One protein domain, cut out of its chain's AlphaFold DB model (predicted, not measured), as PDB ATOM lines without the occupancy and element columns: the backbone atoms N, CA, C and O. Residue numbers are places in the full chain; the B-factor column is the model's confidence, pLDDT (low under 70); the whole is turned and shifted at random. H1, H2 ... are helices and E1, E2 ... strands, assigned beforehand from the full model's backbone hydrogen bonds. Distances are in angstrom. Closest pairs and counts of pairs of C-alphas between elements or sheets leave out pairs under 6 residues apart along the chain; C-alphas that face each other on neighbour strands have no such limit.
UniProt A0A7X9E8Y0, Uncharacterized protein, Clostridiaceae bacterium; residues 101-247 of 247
ATOM      1  N   ILE A 101     216.403 353.664 227.839       95.94
ATOM      2  CA  ILE A 101     217.709 354.006 228.412       95.94
ATOM      3  C   ILE A 101     218.244 352.798 229.167       95.94
ATOM      4  O   ILE A 101     217.768 352.445 230.245       95.94
ATOM      5  N   TYR A 102     219.240 352.139 228.588       94.69
ATOM      6  CA  TYR A 102     219.810 350.927 229.153       94.69
ATOM      7  C   TYR A 102     221.203 351.186 229.696       94.69
ATOM      8  O   TYR A 102     222.152 351.338 228.931       94.69
ATOM      9  N   SER A 103     221.311 351.187 231.021       94.00
ATOM     10  CA  SER A 103     222.599 351.276 231.695       94.00
ATOM     11  C   SER A 103     223.482 350.059 231.390       94.00
ATOM     12  O   SER A 103     222.971 348.930 231.350       94.00
ATOM     13  N   PRO A 104     224.812 350.235 231.241       94.12
ATOM     14  CA  PRO A 104     225.755 349.120 231.156       94.12
ATOM     15  C   PRO A 104     225.788 348.277 232.441       94.12
ATOM     16  O   PRO A 104     226.240 347.134 232.404       94.12
ATOM     17  N   TYR A 105     225.287 348.811 233.560       93.38
ATOM     18  CA  TYR A 105     225.229 348.137 234.858       93.38
ATOM     19  C   TYR A 105     223.918 347.375 235.095       93.38
ATOM     20  O   TYR A 105     223.750 346.765 236.150       93.38
ATOM     21  N   ARG A 106     222.968 347.419 234.147       90.44
ATOM     22  CA  ARG A 106     221.655 346.785 234.319       90.44
ATOM     23  C   ARG A 106     221.774 345.269 234.442       90.44
ATOM     24  O   ARG A 106     222.581 344.629 233.761       90.44
ATOM     25  N   ASN A 107     220.861 344.669 235.194       84.56
ATOM     26  CA  ASN A 107     220.572 343.251 235.017       84.56
ATOM     27  C   ASN A 107     219.800 343.061 233.690       84.56
ATOM     28  O   ASN A 107     218.889 343.831 233.385       84.56
ATOM     29  N   LYS A 108     220.189 342.074 232.869       77.88
ATOM     30  CA  LYS A 108     219.711 341.906 231.477       77.88
ATOM     31  C   LYS A 108     218.188 341.792 231.352       77.88
ATOM     32  O   LYS A 108     217.654 342.205 230.327       77.88
ATOM     33  N   ASP A 109     217.515 341.306 232.391       78.94
ATOM     34  CA  ASP A 109     216.058 341.117 232.423       78.94
ATOM     35  C   ASP A 109     215.298 342.309 233.039       78.94
ATOM     36  O   ASP A 109     214.090 342.232 233.275       78.94
ATOM     37  N   LYS A 110     215.988 343.410 233.356       78.88
ATOM     38  CA  LYS A 110     215.401 344.570 234.040       78.88
ATOM     39  C   LYS A 110     215.092 345.724 233.083       78.88
ATOM     40  O   LYS A 110     215.616 345.827 231.974       78.88
ATOM     41  N   LYS A 111     214.175 346.580 233.546       86.38
ATOM     42  CA  LYS A 111     213.651 347.754 232.832       86.38
ATOM     43  C   LYS A 111     214.737 348.819 232.607       86.38
ATOM     44  O   LYS A 111     215.780 348.796 233.255       86.38
ATOM     45  N   SER A 112     214.469 349.751 231.695       92.62
ATOM     46  CA  SER A 112     215.281 350.951 231.474       92.62
ATOM     47  C   SER A 112     215.292 351.889 232.686       92.62
ATOM     48  O   SER A 112     214.371 351.866 233.509       92.62
ATOM     49  N   CYS A 113     216.344 352.705 232.768       96.50
ATOM     50  CA  CYS A 113     216.398 353.896 233.619       96.50
ATOM     51  C   CYS A 113     215.528 355.009 233.023       96.50
ATOM     52  O   CYS A 113     215.203 354.967 231.835       96.50
ATOM     53  N   ASP A 114     215.204 356.013 233.833       97.69
ATOM     54  CA  ASP A 114     214.279 357.078 233.445       97.69
ATOM     55  C   ASP A 114     214.999 358.230 232.717       97.69
ATOM     56  O   ASP A 114     214.467 358.789 231.763       97.69
ATOM     57  N   ILE A 115     216.234 358.586 233.108       98.44
ATOM     58  CA  ILE A 115     216.993 359.689 232.482       98.44
ATOM     59  C   ILE A 115     218.462 359.297 232.279       98.44
ATOM     60  O   ILE A 115     219.094 358.709 233.155       98.44
ATOM     61  N   LEU A 116     219.028 359.686 231.136       98.31
ATOM     62  CA  LEU A 116     220.465 359.689 230.868       98.31
ATOM     63  C   LEU A 116     220.944 361.138 230.821       98.31
ATOM     64  O   LEU A 116     220.439 361.930 230.020       98.31
ATOM     65  N   ALA A 117     221.939 361.468 231.637       98.06
ATOM     66  CA  ALA A 117     222.623 362.754 231.596       98.06
ATOM     67  C   ALA A 117     224.143 362.577 231.492       98.06
ATOM     68  O   ALA A 117     224.681 361.519 231.813       98.06
ATOM     69  N   ILE A 118     224.833 363.621 231.049       97.50
ATOM     70  CA  ILE A 118     226.269 363.626 230.783       97.50
ATOM     71  C   ILE A 118     226.924 364.746 231.594       97.50
ATOM     72  O   ILE A 118     226.529 365.911 231.514       97.50
ATOM     73  N   ALA A 119     227.950 364.386 232.364       95.94
ATOM     74  CA  ALA A 119     228.820 365.309 233.081       95.94
ATOM     75  C   ALA A 119     230.241 365.194 232.507       95.94
ATOM     76  O   ALA A 119     231.015 364.302 232.867       95.94
ATOM     77  N   GLY A 120     230.582 366.069 231.555       94.06
ATOM     78  CA  GLY A 120     231.835 365.962 230.802       94.06
ATOM     79  C   GLY A 120     231.850 364.706 229.930       94.06
ATOM     80  O   GLY A 120     231.139 364.640 228.936       94.06
ATOM     81  N   THR A 121     232.655 363.706 230.296       94.12
ATOM     82  CA  THR A 121     232.726 362.409 229.594       94.12
ATOM     83  C   THR A 121     232.065 361.268 230.369       94.12
ATOM     84  O   THR A 121     232.227 360.107 229.999       94.12
ATOM     85  N   ILE A 122     231.395 361.571 231.485       95.69
ATOM     86  CA  ILE A 122     230.801 360.574 232.378       95.69
ATOM     87  C   ILE A 122     229.292 360.538 232.155       95.69
ATOM     88  O   ILE A 122     228.616 361.563 232.246       95.69
ATOM     89  N   GLU A 123     228.774 359.343 231.890       97.19
ATOM     90  CA  GLU A 123     227.341 359.078 231.810       97.19
ATOM     91  C   GLU A 123     226.755 358.827 233.201       97.19
ATOM     92  O   GLU A 123     227.285 358.037 233.987       97.19
ATOM     93  N   HIS A 124     225.631 359.479 233.471       97.50
ATOM     94  CA  HIS A 124     224.826 359.306 234.668       97.50
ATOM     95  C   HIS A 124     223.448 358.774 234.283       97.50
ATOM     96  O   HIS A 124     222.730 359.377 233.483       97.50
ATOM     97  N   TYR A 125     223.079 357.653 234.888       97.88
ATOM     98  CA  TYR A 125     221.819 356.959 234.672       97.88
ATOM     99  C   TYR A 125     220.939 357.183 235.896       97.88
ATOM    100  O   TYR A 125     221.223 356.643 236.966       97.88
ATOM    101  N   PHE A 126     219.892 357.985 235.749       97.88
ATOM    102  CA  PHE A 126     218.991 358.316 236.842       97.88
ATOM    103  C   PHE A 126     217.740 357.447 236.802       97.88
ATOM    104  O   PHE A 126     217.101 357.290 235.760       97.88
ATOM    105  N   GLU A 127     217.367 356.950 237.972       97.31
ATOM    106  CA  GLU A 127     216.005 356.516 238.256       97.31
ATOM    107  C   GLU A 127     215.267 357.652 238.972       97.31
ATOM    108  O   GLU A 127     215.805 358.247 239.906       97.31
ATOM    109  N   VAL A 128     214.038 357.950 238.562       95.50
ATOM    110  CA  VAL A 128     213.193 358.985 239.157       95.50
ATOM    111  C   VAL A 128     212.049 358.329 239.919       95.50
ATOM    112  O   VAL A 128     211.334 357.461 239.414       95.50
ATOM    113  N   LYS A 129     211.858 358.734 241.172       91.94
ATOM    114  CA  LYS A 129     210.775 358.235 242.020       91.94
ATOM    115  C   LYS A 129     210.080 359.383 242.721       91.94
ATOM    116  O   LYS A 129     210.733 360.222 243.328       91.94
ATOM    117  N   ASP A 130     208.755 359.393 242.671       85.81
ATOM    118  CA  ASP A 130     207.930 360.346 243.407       85.81
ATOM    119  C   ASP A 130     207.041 359.596 244.391       85.81
ATOM    120  O   ASP A 130     206.076 358.923 244.017       85.81
ATOM    121  N   SER A 131     207.361 359.725 245.677       75.19
ATOM    122  CA  SER A 131     206.647 359.003 246.719       75.19
ATOM    123  C   SER A 131     205.212 359.519 246.916       75.19
ATOM    124  O   SER A 131     204.406 358.828 247.539       75.19
ATOM    125  N   SER A 132     204.851 360.695 246.379       66.75
ATOM    126  CA  SER A 132     203.468 361.204 246.395       66.75
ATOM    127  C   SER A 132     202.510 360.348 245.563       66.75
ATOM    128  O   SER A 132     201.312 360.320 245.836       66.75
ATOM    129  N   THR A 133     203.042 359.611 244.586       63.62
ATOM    130  CA  THR A 133     202.266 358.728 243.707       63.62
ATOM    131  C   THR A 133     202.076 357.320 244.279       63.62
ATOM    132  O   THR A 133     201.294 356.536 243.740       63.62
ATOM    133  N   GLU A 134     202.776 356.992 245.372       60.41
ATOM    134  CA  GLU A 134     202.850 355.636 245.932       60.41
ATOM    135  C   GLU A 134     202.456 355.562 247.422       60.41
ATOM    136  O   GLU A 134     202.025 354.506 247.885       60.41
ATOM    137  N   ILE A 135     202.536 356.658 248.191       54.66
ATOM    138  CA  ILE A 135     202.162 356.676 249.618       54.66
ATOM    139  C   ILE A 135     200.687 357.092 249.767       54.66
ATOM    140  O   ILE A 135     200.302 358.260 249.745       54.66
ATOM    141  N   MET A 136     199.851 356.066 249.920       48.19
ATOM    142  CA  MET A 136     198.416 356.024 249.609       48.19
ATOM    143  C   MET A 136     197.414 356.636 250.608       48.19
ATOM    144  O   MET A 136     196.230 356.321 250.523       48.19
ATOM    145  N   SER A 137     197.782 357.500 251.556       46.94
ATOM    146  CA  SER A 137     196.740 358.099 252.423       46.94
ATOM    147  C   SER A 137     196.620 359.602 252.272       46.94
ATOM    148  O   SER A 137     197.069 360.355 253.127       46.94
ATOM    149  N   ARG A 138     195.924 360.025 251.210       47.72
ATOM    150  CA  ARG A 138     195.277 361.340 251.141       47.72
ATOM    151  C   ARG A 138     194.412 361.520 252.401       47.72
ATOM    152  O   ARG A 138     193.545 360.699 252.686       47.72
ATOM    153  N   LYS A 139     194.692 362.550 253.189       43.50
ATOM    154  CA  LYS A 139     193.936 362.960 254.371       43.50
ATOM    155  C   LYS A 139     193.610 364.437 254.249       43.50
ATOM    156  O   LYS A 139     194.517 365.258 254.154       43.50
ATOM    157  N   ASP A 140     192.335 364.772 254.316       43.31
ATOM    158  CA  ASP A 140     191.918 366.166 254.358       43.31
ATOM    159  C   ASP A 140     192.304 366.782 255.715       43.31
ATOM    160  O   ASP A 140     192.018 366.230 256.782       43.31
ATOM    161  N   TYR A 141     192.998 367.917 255.669       41.53
ATOM    162  CA  TYR A 141     193.382 368.742 256.813       41.53
ATOM    163  C   TYR A 141     192.760 370.137 256.639       41.53
ATOM    164  O   TYR A 141     193.449 371.088 256.268       41.53
ATOM    165  N   GLY A 142     191.455 370.267 256.898       53.00
ATOM    166  CA  GLY A 142     190.726 371.530 256.709       53.00
ATOM    167  C   GLY A 142     190.638 371.912 255.228       53.00
ATOM    168  O   GLY A 142     190.242 371.083 254.416       53.00
ATOM    169  N   ASP A 143     191.064 373.123 254.865       31.38
ATOM    170  CA  ASP A 143     191.045 373.637 253.479       31.38
ATOM    171  C   ASP A 143     192.140 373.033 252.576       31.38
ATOM    172  O   ASP A 143     192.413 373.516 251.473       31.38
ATOM    173  N   HIS A 144     192.835 372.000 253.052       36.25
ATOM    174  CA  HIS A 144     193.964 371.401 252.360       36.25
ATOM    175  C   HIS A 144     193.812 369.892 252.257       36.25
ATOM    176  O   HIS A 144     193.512 369.198 253.227       36.25
ATOM    177  N   ILE A 145     194.133 369.376 251.080       37.38
ATOM    178  CA  ILE A 145     194.373 367.955 250.881       37.38
ATOM    179  C   ILE A 145     195.805 367.682 251.353       37.38
ATOM    180  O   ILE A 145     196.766 368.065 250.685       37.38
ATOM    181  N   GLY A 146     195.963 367.058 252.519       39.00
ATOM    182  CA  GLY A 146     197.247 366.512 252.949       39.00
ATOM    183  C   GLY A 146     197.384 365.057 252.521       39.00
ATOM    184  O   GLY A 146     196.416 364.397 252.156       39.00
ATOM    185  N   TYR A 147     198.595 364.527 252.567       46.97
ATOM    186  CA  TYR A 147     198.835 363.094 252.471       46.97
ATOM    187  C   TYR A 147     199.549 362.732 253.768       46.97
ATOM    188  O   TYR A 147     200.458 363.439 254.208       46.97
ATOM    189  N   LYS A 148     199.064 361.699 254.459       40.38
ATOM    190  CA  LYS A 148     199.640 361.226 255.715       40.38
ATOM    191  C   LYS A 148     201.117 360.934 255.429       40.38
ATOM    192  O   LYS A 148     201.390 360.225 254.457       40.38
ATOM    193  N   PRO A 149     202.062 361.458 256.228       45.06
ATOM    194  CA  PRO A 149     203.455 361.100 256.042       45.06
ATOM    195  C   PRO A 149     203.551 359.575 256.064       45.06
ATOM    196  O   PRO A 149     202.878 358.929 256.881       45.06
ATOM    197  N   ALA A 150     204.384 359.001 255.194       47.69
ATOM    198  CA  ALA A 150     204.954 357.700 255.502       47.69
ATOM    199  C   ALA A 150     205.482 357.826 256.931       47.69
ATOM    200  O   ALA A 150     206.360 358.646 257.205       47.69
ATOM    201  N   THR A 151     204.861 357.131 257.888       49.44
ATOM    202  CA  THR A 151     205.419 357.096 259.237       49.44
ATOM    203  C   THR A 151     206.856 356.621 259.119       49.44
ATOM    204  O   THR A 151     207.151 355.834 258.229       49.44
ATOM    205  N   ARG A 152     207.720 357.085 260.016       53.44
ATOM    206  CA  ARG A 152     209.168 356.856 260.021       53.44
ATOM    207  C   ARG A 152     209.663 355.523 259.386       53.44
ATOM    208  O   ARG A 152     210.508 355.622 258.503       53.44
ATOM    209  N   PRO A 153     209.125 354.323 259.708       59.53
ATOM    210  CA  PRO A 153     209.531 353.067 259.054       59.53
ATOM    211  C   PRO A 153     209.242 352.991 257.543       59.53
ATOM    212  O   PRO A 153     210.067 352.512 256.780       59.53
ATOM    213  N   TYR A 154     208.113 353.531 257.080       65.00
ATOM    214  CA  TYR A 154     207.687 353.419 255.683       65.00
ATOM    215  C   TYR A 154     208.555 354.223 254.717       65.00
ATOM    216  O   TYR A 154     208.651 353.847 253.557       65.00
ATOM    217  N   LEU A 155     209.161 355.334 255.148       69.06
ATOM    218  CA  LEU A 155     210.035 356.108 254.263       69.06
ATOM    219  C   LEU A 155     211.397 355.429 254.096       69.06
ATOM    220  O   LEU A 155     211.926 355.417 252.990       69.06
ATOM    221  N   GLU A 156     211.945 354.865 255.172       71.38
ATOM    222  CA  GLU A 156     213.169 354.058 255.114       71.38
ATOM    223  C   GLU A 156     212.953 352.820 254.241       71.38
ATOM    224  O   GLU A 156     213.694 352.613 253.285       71.38
ATOM    225  N   GLU A 157     211.885 352.059 254.504       76.31
ATOM    226  CA  GLU A 157     211.500 350.903 253.690       76.31
ATOM    227  C   GLU A 157     211.297 351.292 252.221       76.31
ATOM    228  O   GLU A 157     211.772 350.595 251.324       76.31
ATOM    229  N   TRP A 158     210.646 352.433 251.962       80.19
ATOM    230  CA  TRP A 158     210.453 352.940 250.607       80.19
ATOM    231  C   TRP A 158     211.779 353.319 249.944       80.19
ATOM    232  O   TRP A 158     212.028 352.885 248.824       80.19
ATOM    233  N   LEU A 159     212.662 354.066 250.615       80.88
ATOM    234  CA  LEU A 159     213.974 354.421 250.067       80.88
ATOM    235  C   LEU A 159     214.826 353.174 249.812       80.88
ATOM    236  O   LEU A 159     215.395 353.065 248.734       80.88
ATOM    237  N   TYR A 160     214.873 352.206 250.731       83.06
ATOM    238  CA  TYR A 160     215.590 350.941 250.528       83.06
ATOM    239  C   TYR A 160     215.040 350.157 249.344       83.06
ATOM    240  O   TYR A 160     215.805 349.664 248.512       83.06
ATOM    241  N   TRP A 161     213.717 350.079 249.230       86.31
ATOM    242  CA  TRP A 161     213.075 349.464 248.081       86.31
ATOM    243  C   TRP A 161     213.460 350.183 246.782       86.31
ATOM    244  O   TRP A 161     213.911 349.530 245.842       86.31
ATOM    245  N   LYS A 162     213.380 351.517 246.740       90.06
ATOM    246  CA  LYS A 162     213.708 352.300 245.540       90.06
ATOM    247  C   LYS A 162     215.187 352.277 245.181       90.06
ATOM    248  O   LYS A 162     215.506 352.230 243.996       90.06
ATOM    249  N   ILE A 163     216.088 352.245 246.159       90.25
ATOM    250  CA  ILE A 163     217.527 352.048 245.931       90.25
ATOM    251  C   ILE A 163     217.761 350.691 245.266       90.25
ATOM    252  O   ILE A 163     218.433 350.629 244.241       90.25
ATOM    253  N   ASN A 164     217.153 349.620 245.784       90.06
ATOM    254  CA  ASN A 164     217.277 348.291 245.188       90.06
ATOM    255  C   ASN A 164     216.696 348.239 243.765       90.06
ATOM    256  O   ASN A 164     217.372 347.743 242.868       90.06
ATOM    257  N   GLU A 165     215.507 348.807 243.520       91.62
ATOM    258  CA  GLU A 165     214.942 348.907 242.159       91.62
ATOM    259  C   GLU A 165     215.885 349.653 241.202       91.62
ATOM    260  O   GLU A 165     216.100 349.223 240.068       91.62
ATOM    261  N   SER A 166     216.486 350.747 241.675       94.31
ATOM    262  CA  SER A 166     217.434 351.554 240.901       94.31
ATOM    263  C   SER A 166     218.700 350.762 240.565       94.31
ATOM    264  O   SER A 166     219.140 350.749 239.416       94.31
ATOM    265  N   ILE A 167     219.253 350.040 241.545       92.81
ATOM    266  CA  ILE A 167     220.420 349.165 241.373       92.81
ATOM    267  C   ILE A 167     220.126 348.056 240.359       92.81
ATOM    268  O   ILE A 167     220.944 347.799 239.480       92.81
ATOM    269  N   GLU A 168     218.956 347.419 240.431       92.00
ATOM    270  CA  GLU A 168     218.564 346.363 239.491       92.00
ATOM    271  C   GLU A 168     218.488 346.862 238.040       92.00
ATOM    272  O   GLU A 168     218.880 346.148 237.109       92.00
ATOM    273  N   LYS A 169     218.015 348.098 237.847       93.94
ATOM    274  CA  LYS A 169     218.001 348.788 236.549       93.94
ATOM    275  C   LYS A 169     219.385 349.280 236.103       93.94
ATOM    276  O   LYS A 169     219.552 349.669 234.950       93.94
ATOM    277  N   GLY A 170     220.384 349.243 236.984       94.75
ATOM    278  CA  GLY A 170     221.729 349.748 236.727       94.75
ATOM    279  C   GLY A 170     221.852 351.270 236.824       94.75
ATOM    280  O   GLY A 170     222.796 351.830 236.267       94.75
ATOM    281  N   ALA A 171     220.917 351.956 237.481       96.56
ATOM    282  CA  ALA A 171     221.023 353.395 237.695       96.56
ATOM    283  C   ALA A 171     222.282 353.723 238.516       96.56
ATOM    284  O   ALA A 171     222.643 353.000 239.445       96.56
ATOM    285  N   THR A 172     222.956 354.816 238.171       95.81
ATOM    286  CA  THR A 172     224.068 355.365 238.957       95.81
ATOM    287  C   THR A 172     223.567 356.328 240.025       95.81
ATOM    288  O   THR A 172     224.248 356.545 241.023       95.81
ATOM    289  N   ASP A 173     222.383 356.903 239.834       95.56
ATOM    290  CA  ASP A 173     221.821 357.935 240.691       95.56
ATOM    291  C   ASP A 173     220.314 357.680 240.893       95.56
ATOM    292  O   ASP A 173     219.596 357.336 239.953       95.56
ATOM    293  N   LEU A 174     219.810 357.871 242.115       95.25
ATOM    294  CA  LEU A 174     218.369 357.886 242.402       95.25
ATOM    295  C   LEU A 174     217.916 359.322 242.659       95.25
ATOM    296  O   LEU A 174     218.383 359.953 243.602       95.25
ATOM    297  N   PHE A 175     216.974 359.829 241.872       93.69
ATOM    298  CA  PHE A 175     216.284 361.089 242.121       93.69
ATOM    299  C   PHE A 175     214.930 360.812 242.784       93.69
ATOM    300  O   PHE A 175     213.977 360.390 242.131       93.69
ATOM    301  N   ALA A 176     214.838 361.036 244.092       88.94
ATOM    302  CA  ALA A 176     213.667 360.688 244.889       88.94
ATOM    303  C   ALA A 176     212.953 361.941 245.415       88.94
ATOM    304  O   ALA A 176     213.381 362.572 246.381       88.94
ATOM    305  N   ILE A 177     211.819 362.283 244.804       81.94
ATOM    306  CA  ILE A 177     210.899 363.301 245.306       81.94
ATOM    307  C   ILE A 177     210.163 362.712 246.508       81.94
ATOM    308  O   ILE A 177     209.283 361.860 246.377       81.94
ATOM    309  N   VAL A 178     210.530 363.195 247.690       72.94
ATOM    310  CA  VAL A 178     209.825 362.906 248.938       72.94
ATOM    311  C   VAL A 178     209.019 364.159 249.288       72.94
ATOM    312  O   VAL A 178     209.589 365.158 249.734       72.94
ATOM    313  N   PRO A 179     207.700 364.166 249.038       56.25
ATOM    314  CA  PRO A 179     206.857 365.321 249.253       56.25
ATOM    315  C   PRO A 179     206.809 365.679 250.741       56.25
ATOM    316  O   PRO A 179     206.708 364.832 251.633       56.25
ATOM    317  N   PHE A 180     206.862 366.981 250.998       53.47
ATOM    318  CA  PHE A 180     206.760 367.546 252.328       53.47
ATOM    319  C   PHE A 180     205.288 367.814 252.671       53.47
ATOM    320  O   PHE A 180     204.659 368.673 252.056       53.47
ATOM    321  N   TRP A 181     204.732 367.098 253.652       48.41
ATOM    322  CA  TRP A 181     203.317 367.218 254.027       48.41
ATOM    323  C   TRP A 181     203.123 367.722 255.459       48.41
ATOM    324  O   TRP A 181     202.524 367.035 256.279       48.41
ATOM    325  N   VAL A 182     203.609 368.927 255.776       38.84
ATOM    326  CA  VAL A 182     203.053 369.732 256.881       38.84
ATOM    327  C   VAL A 182     203.226 371.217 256.565       38.84
ATOM    328  O   VAL A 182     204.268 371.632 256.090       38.84
ATOM    329  N   ASN A 183     202.218 372.042 256.824       38.03
ATOM    330  CA  ASN A 183     202.297 373.489 256.650       38.03
ATOM    331  C   ASN A 183     203.136 374.129 257.784       38.03
ATOM    332  O   ASN A 183     202.699 374.062 258.934       38.03
ATOM    333  N   PRO A 184     204.296 374.770 257.521       40.06
ATOM    334  CA  PRO A 184     205.066 375.476 258.532       40.06
ATOM    335  C   PRO A 184     204.803 376.988 258.470       40.06
ATOM    336  O   PRO A 184     205.700 377.771 258.772       40.06
ATOM    337  N   LEU A 185     203.593 377.436 258.101       41.03
ATOM    338  CA  LEU A 185     203.172 378.847 258.205       41.03
ATOM    339  C   LEU A 185     203.131 379.381 259.658       41.03
ATOM    340  O   LEU A 185     202.400 380.319 259.955       41.03
ATOM    341  N   LYS A 186     203.915 378.815 260.580       46.06
ATOM    342  CA  LYS A 186     204.081 379.294 261.952       46.06
ATOM    343  C   LYS A 186     205.538 379.211 262.424       46.06
ATOM    344  O   LYS A 186     205.781 378.668 263.483       46.06
ATOM    345  N   ASP A 187     206.514 379.675 261.631       41.06
ATOM    346  CA  ASP A 187     207.558 380.612 262.133       41.06
ATOM    347  C   ASP A 187     209.002 380.478 261.595       41.06
ATOM    348  O   ASP A 187     209.737 381.452 261.726       41.06
ATOM    349  N   ASN A 188     209.457 379.409 260.911       48.91
ATOM    350  CA  ASN A 188     210.765 379.479 260.205       48.91
ATOM    351  C   ASN A 188     211.043 378.342 259.186       48.91
ATOM    352  O   ASN A 188     211.333 377.210 259.582       48.91
ATOM    353  N   PRO A 189     211.065 378.602 257.862       48.56
ATOM    354  CA  PRO A 189     211.330 377.578 256.840       48.56
ATOM    355  C   PRO A 189     212.739 376.954 256.889       48.56
ATOM    356  O   PRO A 189     212.929 375.825 256.435       48.56
ATOM    357  N   LYS A 190     213.747 377.675 257.407       50.25
ATOM    358  CA  LYS A 190     215.151 377.212 257.434       50.25
ATOM    359  C   LYS A 190     215.418 376.167 258.523       50.25
ATOM    360  O   LYS A 190     216.045 375.145 258.235       50.25
ATOM    361  N   ASP A 191     214.921 376.406 259.733       52.97
ATOM    362  CA  ASP A 191     215.115 375.511 260.884       52.97
ATOM    363  C   ASP A 191     214.322 374.217 260.707       52.97
ATOM    364  O   ASP A 191     214.809 373.123 260.998       52.97
ATOM    365  N   PHE A 192     213.133 374.334 260.115       50.78
ATOM    366  CA  PHE A 192     212.307 373.196 259.748       50.78
ATOM    367  C   PHE A 192     213.031 372.245 258.782       50.78
ATOM    368  O   PHE A 192     213.041 371.036 258.986       50.78
ATOM    369  N   PHE A 193     213.666 372.782 257.740       51.25
ATOM    370  CA  PHE A 193     214.321 371.968 256.716       51.25
ATOM    371  C   PHE A 193     215.546 371.215 257.252       51.25
ATOM    372  O   PHE A 193     215.741 370.040 256.947       51.25
ATOM    373  N   SER A 194     216.320 371.871 258.118       54.50
ATOM    374  CA  SER A 194     217.444 371.246 258.825       54.50
ATOM    375  C   SER A 194     216.953 370.158 259.791       54.50
ATOM    376  O   SER A 194     217.530 369.078 259.858       54.50
ATOM    377  N   SER A 195     215.831 370.392 260.482       55.97
ATOM    378  CA  SER A 195     215.164 369.399 261.338       55.97
ATOM    379  C   SER A 195     214.587 368.219 260.544       55.97
ATOM    380  O   SER A 195     214.673 367.077 260.984       55.97
ATOM    381  N   TRP A 196     214.056 368.459 259.344       53.91
ATOM    382  CA  TRP A 196     213.526 367.436 258.440       53.91
ATOM    383  C   TRP A 196     214.623 366.515 257.906       53.91
ATOM    384  O   TRP A 196     214.458 365.300 257.956       53.91
ATOM    385  N   ILE A 197     215.768 367.064 257.495       55.19
ATOM    386  CA  ILE A 197     216.951 366.250 257.192       55.19
ATOM    387  C   ILE A 197     217.458 365.521 258.410       55.19
ATOM    388  O   ILE A 197     217.773 364.346 258.319       55.19
ATOM    389  N   ASN A 198     217.510 366.166 259.569       55.84
ATOM    390  CA  ASN A 198     217.921 365.455 260.770       55.84
ATOM    391  C   ASN A 198     216.934 364.317 261.112       55.84
ATOM    392  O   ASN A 198     217.336 363.239 261.543       55.84
ATOM    393  N   SER A 199     215.647 364.499 260.828       56.31
ATOM    394  CA  SER A 199     214.607 363.492 261.042       56.31
ATOM    395  C   SER A 199     214.668 362.341 260.026       56.31
ATOM    396  O   SER A 199     214.630 361.182 260.423       56.31
ATOM    397  N   ILE A 200     214.818 362.632 258.728       55.03
ATOM    398  CA  ILE A 200     214.887 361.616 257.661       55.03
ATOM    399  C   ILE A 200     216.277 361.000 257.572       55.03
ATOM    400  O   ILE A 200     216.420 359.787 257.499       55.03
ATOM    401  N   CYS A 201     217.308 361.836 257.541       54.81
ATOM    402  CA  CYS A 201     218.660 361.426 257.214       54.81
ATOM    403  C   CYS A 201     219.471 361.011 258.439       54.81
ATOM    404  O   CYS A 201     219.990 359.908 258.433       54.81
ATOM    405  N   MET A 202     219.542 361.820 259.506       56.12
ATOM    406  CA  MET A 202     220.416 361.520 260.667       56.12
ATOM    407  C   MET A 202     219.929 360.357 261.535       56.12
ATOM    408  O   MET A 202     220.667 359.851 262.378       56.12
ATOM    409  N   THR A 203     218.667 359.969 261.373       53.56
ATOM    410  CA  THR A 203     218.027 358.943 262.196       53.56
ATOM    411  C   THR A 203     218.054 357.556 261.537       53.56
ATOM    412  O   THR A 203     217.961 356.551 262.240       53.56
ATOM    413  N   HIS A 204     218.192 357.507 260.209       54.31
ATOM    414  CA  HIS A 204     218.146 356.284 259.393       54.31
ATOM    415  C   HIS A 204     219.462 355.999 258.687       54.31
ATOM    416  O   HIS A 204     219.823 354.849 258.467       54.31
ATOM    417  N   PHE A 205     220.214 357.052 258.389       61.28
ATOM    418  CA  PHE A 205     221.554 356.936 257.877       61.28
ATOM    419  C   PHE A 205     222.514 357.569 258.871       61.28
ATOM    420  O   PHE A 205     222.316 358.676 259.378       61.28
ATOM    421  N   LYS A 206     223.596 356.863 259.169       62.84
ATOM    422  CA  LYS A 206     224.619 357.415 260.046       62.84
ATOM    423  C   LYS A 206     225.380 358.472 259.254       62.84
ATOM    424  O   LYS A 206     226.105 358.131 258.323       62.84
ATOM    425  N   LEU A 207     225.215 359.747 259.610       66.25
ATOM    426  CA  LEU A 207     226.012 360.818 259.015       66.25
ATOM    427  C   LEU A 207     227.493 360.513 259.208       66.25
ATOM    428  O   LEU A 207     227.962 360.307 260.328       66.25
ATOM    429  N   VAL A 208     228.202 360.464 258.088       66.12
ATOM    430  CA  VAL A 208     229.651 360.299 258.050       66.12
ATOM    431  C   VAL A 208     230.296 361.674 258.033       66.12
ATOM    432  O   VAL A 208     231.186 361.949 258.830       66.12
ATOM    433  N   GLU A 209     229.828 362.540 257.137       68.50
ATOM    434  CA  GLU A 209     230.427 363.845 256.882       68.50
ATOM    435  C   GLU A 209     229.399 364.756 256.204       68.50
ATOM    436  O   GLU A 209     228.635 364.308 255.352       68.50
ATOM    437  N   GLN A 210     229.398 366.040 256.548       65.88
ATOM    438  CA  GLN A 210     228.775 367.065 255.717       65.88
ATOM    439  C   GLN A 210     229.882 367.715 254.888       65.88
ATOM    440  O   GLN A 210     230.770 368.348 255.455       65.88
ATOM    441  N   THR A 211     229.851 367.529 253.569       64.12
ATOM    442  CA  THR A 211     230.882 368.071 252.672       64.12
ATOM    443  C   THR A 211     230.589 369.498 252.248       64.12
ATOM    444  O   THR A 211     231.528 370.254 252.052       64.12
ATOM    445  N   ASP A 212     229.308 369.867 252.160       63.66
ATOM    446  CA  ASP A 212     228.847 371.214 251.821       63.66
ATOM    447  C   ASP A 212     227.444 371.488 252.396       63.66
ATOM    448  O   ASP A 212     226.790 370.612 252.970       63.66
ATOM    449  N   ALA A 213     226.930 372.712 252.228       62.56
ATOM    450  CA  ALA A 213     225.623 373.126 252.758       62.56
ATOM    451  C   ALA A 213     224.437 372.248 252.296       62.56
ATOM    452  O   ALA A 213     223.431 372.178 252.997       62.56
ATOM    453  N   ASN A 214     224.560 371.585 251.139       63.94
ATOM    454  CA  ASN A 214     223.512 370.767 250.513       63.94
ATOM    455  C   ASN A 214     223.944 369.303 250.261       63.94
ATOM    456  O   ASN A 214     223.186 368.534 249.674       63.94
ATOM    457  N   GLN A 215     225.146 368.896 250.687       67.69
ATOM    458  CA  GLN A 215     225.672 367.550 250.435       67.69
ATOM    459  C   GLN A 215     226.067 366.868 251.745       67.69
ATOM    460  O   GLN A 215     226.834 367.402 252.550       67.69
ATOM    461  N   TYR A 216     225.526 365.668 251.938       67.75
ATOM    462  CA  TYR A 216     225.671 364.884 253.154       67.75
ATOM    463  C   TYR A 216     226.139 363.482 252.769       67.75
ATOM    464  O   TYR A 216     225.465 362.746 252.050       67.75
ATOM    465  N   LYS A 217     227.305 363.076 253.261       68.31
ATOM    466  CA  LYS A 217     227.743 361.685 253.174       68.31
ATOM    467  C   LYS A 217     227.071 360.902 254.280       68.31
ATOM    468  O   LYS A 217     227.283 361.158 255.467       68.31
ATOM    469  N   LEU A 218     226.264 359.939 253.877       69.06
ATOM    470  CA  LEU A 218     225.439 359.154 254.769       69.06
ATOM    471  C   LEU A 218     225.825 357.683 254.635       69.06
ATOM    472  O   LEU A 218     225.983 357.163 253.532       69.06
ATOM    473  N   ARG A 219     225.979 357.003 255.768       68.12
ATOM    474  CA  ARG A 219     226.177 355.556 255.816       68.12
ATOM    475  C   ARG A 219     224.822 354.875 255.922       68.12
ATOM    476  O   ARG A 219     224.036 355.197 256.812       68.12
ATOM    477  N   ILE A 220     224.603 353.926 255.028       68.69
ATOM    478  CA  ILE A 220     223.399 353.112 254.912       68.69
ATOM    479  C   ILE A 220     223.754 351.659 255.210       68.69
ATOM    480  O   ILE A 220     224.834 351.214 254.830       68.69
ATOM    481  N   ASP A 221     222.859 350.921 255.865       68.81
ATOM    482  CA  ASP A 221     223.026 349.476 256.074       68.81
ATOM    483  C   ASP A 221     222.486 348.694 254.861       68.81
ATOM    484  O   ASP A 221     221.568 347.882 254.943       68.81
ATOM    485  N   LEU A 222     223.008 349.032 253.678       72.69
ATOM    486  CA  LEU A 222     222.709 348.376 252.408       72.69
ATOM    487  C   LEU A 222     224.013 348.136 251.658       72.69
ATOM    488  O   LEU A 222     224.876 349.008 251.592       72.69
ATOM    489  N   LYS A 223     224.128 346.967 251.027       78.62
ATOM    490  CA  LYS A 223     225.237 346.672 250.120       78.62
ATOM    491  C   LYS A 223     225.006 347.388 248.789       78.62
ATOM    492  O   LYS A 223     224.200 346.933 247.978       78.62
ATOM    493  N   ILE A 224     225.713 348.489 248.566       83.00
ATOM    494  CA  ILE A 224     225.577 349.311 247.363       83.00
ATOM    495  C   ILE A 224     226.684 348.928 246.365       83.00
ATOM    496  O   ILE A 224     227.844 348.824 246.739       83.00
ATOM    497  N   PRO A 225     226.398 348.665 245.085       87.94
ATOM    498  CA  PRO A 225     227.457 348.464 244.097       87.94
ATOM    499  C   PRO A 225     228.252 349.748 243.840       87.94
ATOM    500  O   PRO A 225     227.675 350.831 243.825       87.94
ATOM    501  N   ASP A 226     229.541 349.635 243.510       89.06
ATOM    502  CA  ASP A 226     230.417 350.798 243.271       89.06
ATOM    503  C   ASP A 226     229.932 351.735 242.151       89.06
ATOM    504  O   ASP A 226     230.337 352.899 242.090       89.06
ATOM    505  N   PHE A 227     229.089 351.246 241.236       91.69
ATOM    506  CA  PHE A 227     228.507 352.069 240.177       91.69
ATOM    507  C   PHE A 227     227.390 352.996 240.679       91.69
ATOM    508  O   PHE A 227     227.175 354.042 240.070       91.69
ATOM    509  N   PHE A 228     226.701 352.652 241.773       92.25
ATOM    510  CA  PHE A 228     225.630 353.466 242.341       92.25
ATOM    511  C   PHE A 228     226.240 354.520 243.269       92.25
ATOM    512  O   PHE A 228     226.877 354.202 244.271       92.25
ATOM    513  N   LYS A 229     226.097 355.791 242.904       87.19
ATOM    514  CA  LYS A 229     226.861 356.901 243.477       87.19
ATOM    515  C   LYS A 229     226.121 357.628 244.587       87.19
ATOM    516  O   LYS A 229     226.726 357.936 245.615       87.19
ATOM    517  N   ARG A 230     224.846 357.961 244.378       88.50
ATOM    518  CA  ARG A 230     224.116 358.839 245.303       88.50
ATOM    519  C   ARG A 230     222.605 358.795 245.136       88.50
ATOM    520  O   ARG A 230     222.068 358.381 244.110       88.50
ATOM    521  N   ILE A 231     221.939 359.312 246.161       88.19
ATOM    522  CA  ILE A 231     220.510 359.619 246.175       88.19
ATOM    523  C   ILE A 231     220.358 361.137 246.242       88.19
ATOM    524  O   ILE A 231     221.008 361.790 247.053       88.19
ATOM    525  N   ILE A 232     219.486 361.702 245.417       88.12
ATOM    526  CA  ILE A 232     219.156 363.125 245.401       88.12
ATOM    527  C   ILE A 232     217.728 363.290 245.908       88.12
ATOM    528  O   ILE A 232     216.787 362.755 245.322       88.12
ATOM    529  N   LEU A 233     217.574 364.068 246.979       81.50
ATOM    530  CA  LEU A 233     216.291 364.422 247.582       81.50
ATOM    531  C   LEU A 233     216.024 365.926 247.374       81.50
ATOM    532  O   LEU A 233     216.521 366.752 248.149       81.50
ATOM    533  N   PRO A 234     215.284 366.327 246.324       74.44
ATOM    534  CA  PRO A 234     214.970 367.731 246.069       74.44
ATOM    535  C   PRO A 234     213.880 368.268 247.017       74.44
ATOM    536  O   PRO A 234     212.924 367.571 247.357       74.44
ATOM    537  N   ASN A 235     213.958 369.554 247.369       65.12
ATOM    538  CA  ASN A 235     212.856 370.309 247.977       65.12
ATOM    539  C   ASN A 235     212.904 371.800 247.602       65.12
ATOM    540  O   ASN A 235     213.774 372.525 248.079       65.12
ATOM    541  N   ARG A 236     211.928 372.273 246.810       54.59
ATOM    542  CA  ARG A 236     211.623 373.705 246.556       54.59
ATOM    543  C   ARG A 236     212.864 374.622 246.474       54.59
ATOM    544  O   ARG A 236     212.987 375.586 247.227       54.59
ATOM    545  N   GLY A 237     213.797 374.307 245.571       49.28
ATOM    546  CA  GLY A 237     215.014 375.101 245.315       49.28
ATOM    547  C   GLY A 237     216.234 374.739 246.173       49.28
ATOM    548  O   GLY A 237     217.314 375.287 245.972       49.28
ATOM    549  N   ARG A 238     216.089 373.798 247.104       57.50
ATOM    550  CA  ARG A 238     217.181 373.140 247.826       57.50
ATOM    551  C   ARG A 238     217.204 371.664 247.472       57.50
ATOM    552  O   ARG A 238     216.249 371.129 246.908       57.50
ATOM    553  N   HIS A 239     218.292 371.007 247.811       64.81
ATOM    554  CA  HIS A 239     218.423 369.575 247.638       64.81
ATOM    555  C   HIS A 239     219.363 369.015 248.679       64.81
ATOM    556  O   HIS A 239     220.154 369.750 249.271       64.81
ATOM    557  N   PHE A 240     219.262 367.707 248.848       68.56
ATOM    558  CA  PHE A 240     220.231 366.933 249.582       68.56
ATOM    559  C   PHE A 240     220.756 365.828 248.707       68.56
ATOM    560  O   PHE A 240     219.985 365.046 248.152       68.56
ATOM    561  N   GLU A 241     222.070 365.782 248.594       71.25
ATOM    562  CA  GLU A 241     222.747 364.635 248.023       71.25
ATOM    563  C   GLU A 241     223.198 363.726 249.155       71.25
ATOM    564  O   GLU A 241     223.960 364.153 250.024       71.25
ATOM    565  N   LEU A 242     222.721 362.485 249.131       72.50
ATOM    566  CA  LEU A 242     223.163 361.415 250.010       72.50
ATOM    567  C   LEU A 242     224.185 360.592 249.240       72.50
ATOM    568  O   LEU A 242     223.826 359.790 248.375       72.50
ATOM    569  N   VAL A 243     225.462 360.818 249.529       71.62
ATOM    570  CA  VAL A 243     226.540 359.988 248.982       71.62
ATOM    571  C   VAL A 243     226.664 358.758 249.873       71.62
ATOM    572  O   VAL A 243     226.926 358.894 251.071       71.62
ATOM    573  N   LEU A 244     226.440 357.582 249.288       67.38
ATOM    574  CA  LEU A 244     226.466 356.310 250.008       67.38
ATOM    575  C   LEU A 244     227.901 355.779 250.051       67.38
ATOM    576  O   LEU A 244     228.608 355.796 249.044       67.38
ATOM    577  N   VAL A 245     228.341 355.329 251.225       62.34
ATOM    578  CA  VAL A 245     229.693 354.793 251.440       62.34
ATOM    579  C   VAL A 245     229.596 353.295 251.720       62.34
ATOM    580  O   VAL A 245     228.883 352.909 252.644       62.34
ATOM    581  N   ASN A 246     230.310 352.485 250.933       59.72
ATOM    582  CA  ASN A 246     230.423 351.037 251.128       59.72
ATOM    583  C   ASN A 246     231.348 350.687 252.302       59.72
ATOM    584  O   ASN A 246     232.374 351.345 252.496       59.72
ATOM    585  N   GLU A 247     230.994 349.628 253.033       52.06
ATOM    586  CA  GLU A 247     231.917 348.844 253.871       52.06
ATOM    587  C   GLU A 247     232.327 347.556 253.143       52.06
ATOM    588  O   GLU A 247     231.450 346.924 252.504       52.06
TER     589      GLU A 247
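Overview. This is residues 101 to 247 of the 247 residues of an uncharacterized protein of Clostridiaceae bacterium (UniProt A0A7X9E8Y0). One strongly twisted sheet of seven strands runs through the domain, with the long helix H1 packed over one face of it, over E2 and E5, and the shorter helix H2 only grazing it. A small separate hairpin, E3 and E4, lies toward one end of the longest axis, far from the middle. The printed part has 147 residues with two named helices and nine named strands, in the order E1 E2 E3 E4 H1 E5 H2 E6 E7 E8 E9, and its class is mixed, helices and strands. The large sheet is mixed, in the order E1 E2 E5 E8 E9 E7 E6. The whole is compact, with a radius of gyration of the C-alphas of 16.2 A, and only just elongated, spanning 48 by 32 by 29 A.

Along the chain. In the large sheet, E1 is residues 115 to 119, beginning at C-alpha 115 (216.993, 359.689, 232.482), and E2, residues 122 to 130, is 25.4 A long. E5 is residues 173 to 177, E8 residues 230 to 235, and E9 residues 238 to 244, 19.3 A long, ending at C-alpha 244 (226.466, 356.310, 250.008). E7 is residues 215 to 219 and E6 residues 206 to 212. H1, residues 152 to 169, is 26.3 A long, and H2, residues 189 to 200, is 16.4 A. E3 is residues 138 to 141 and E4 residues 144 to 147.

Arrangement. E1 and E6 are the edge strands of the large sheet. E1 and E2 form an antiparallel hairpin, with N 117 and O 124 2.9 A apart. The pairing of E2 is staggered, with E1 over residues 122 to 126 and with E5 over 126 to 130. E2 and E5 are parallel, with N 175 and O 127 at 2.8 A, and E5 and E8 are parallel, with N 232 and O 174 at 2.8 A. E8 and E9 form a hairpin, with N 242 and O 231 at 2.8 A. E9 and E7 are parallel, with N 216 and O 241 at 2.9 A. E6 and E7 form a hairpin, with N 219 and O 206 at 2.8 A. Sheet and helix make two layers, H1 on one face at a height over the sheet of 8.9 A. H1 runs slantwise to the strands, at 36 degrees to E5 on the local plane, and its closest C-alphas to E5 are those of Ser 166 and Leu 174, 6.6 A. H2 only grazes the sheet, with residues 193 to 198. H1 and H2 are close but not clearly touching, with the C-alphas of Arg 152 and Ile 200 at 7.8 A, and about perpendicular at 74 degrees. The hairpin E3 and E4 has N 139 and O 146 at 2.7 A; E3 is apart from H1. Every O i to N i+4 pair is within hydrogen-bond range in H2, and 13 of 14 are in H1.

Size, cuts and confidence. The two C-alphas farthest apart are those of Lys 108 and Asp 187, 50.8 A. The printed part has no cut. The link from E5 to H2 is long, with 11 residues, and residues 185 to 191, of which 189 to 191 belong to H2, stand free. Residues 101 to 114 hold no named element. The mean pLDDT of the printed part is 71.0, and 77 residues are under 70: 132 to 155, 179 to 221, 235 to 240 and 244 to 247.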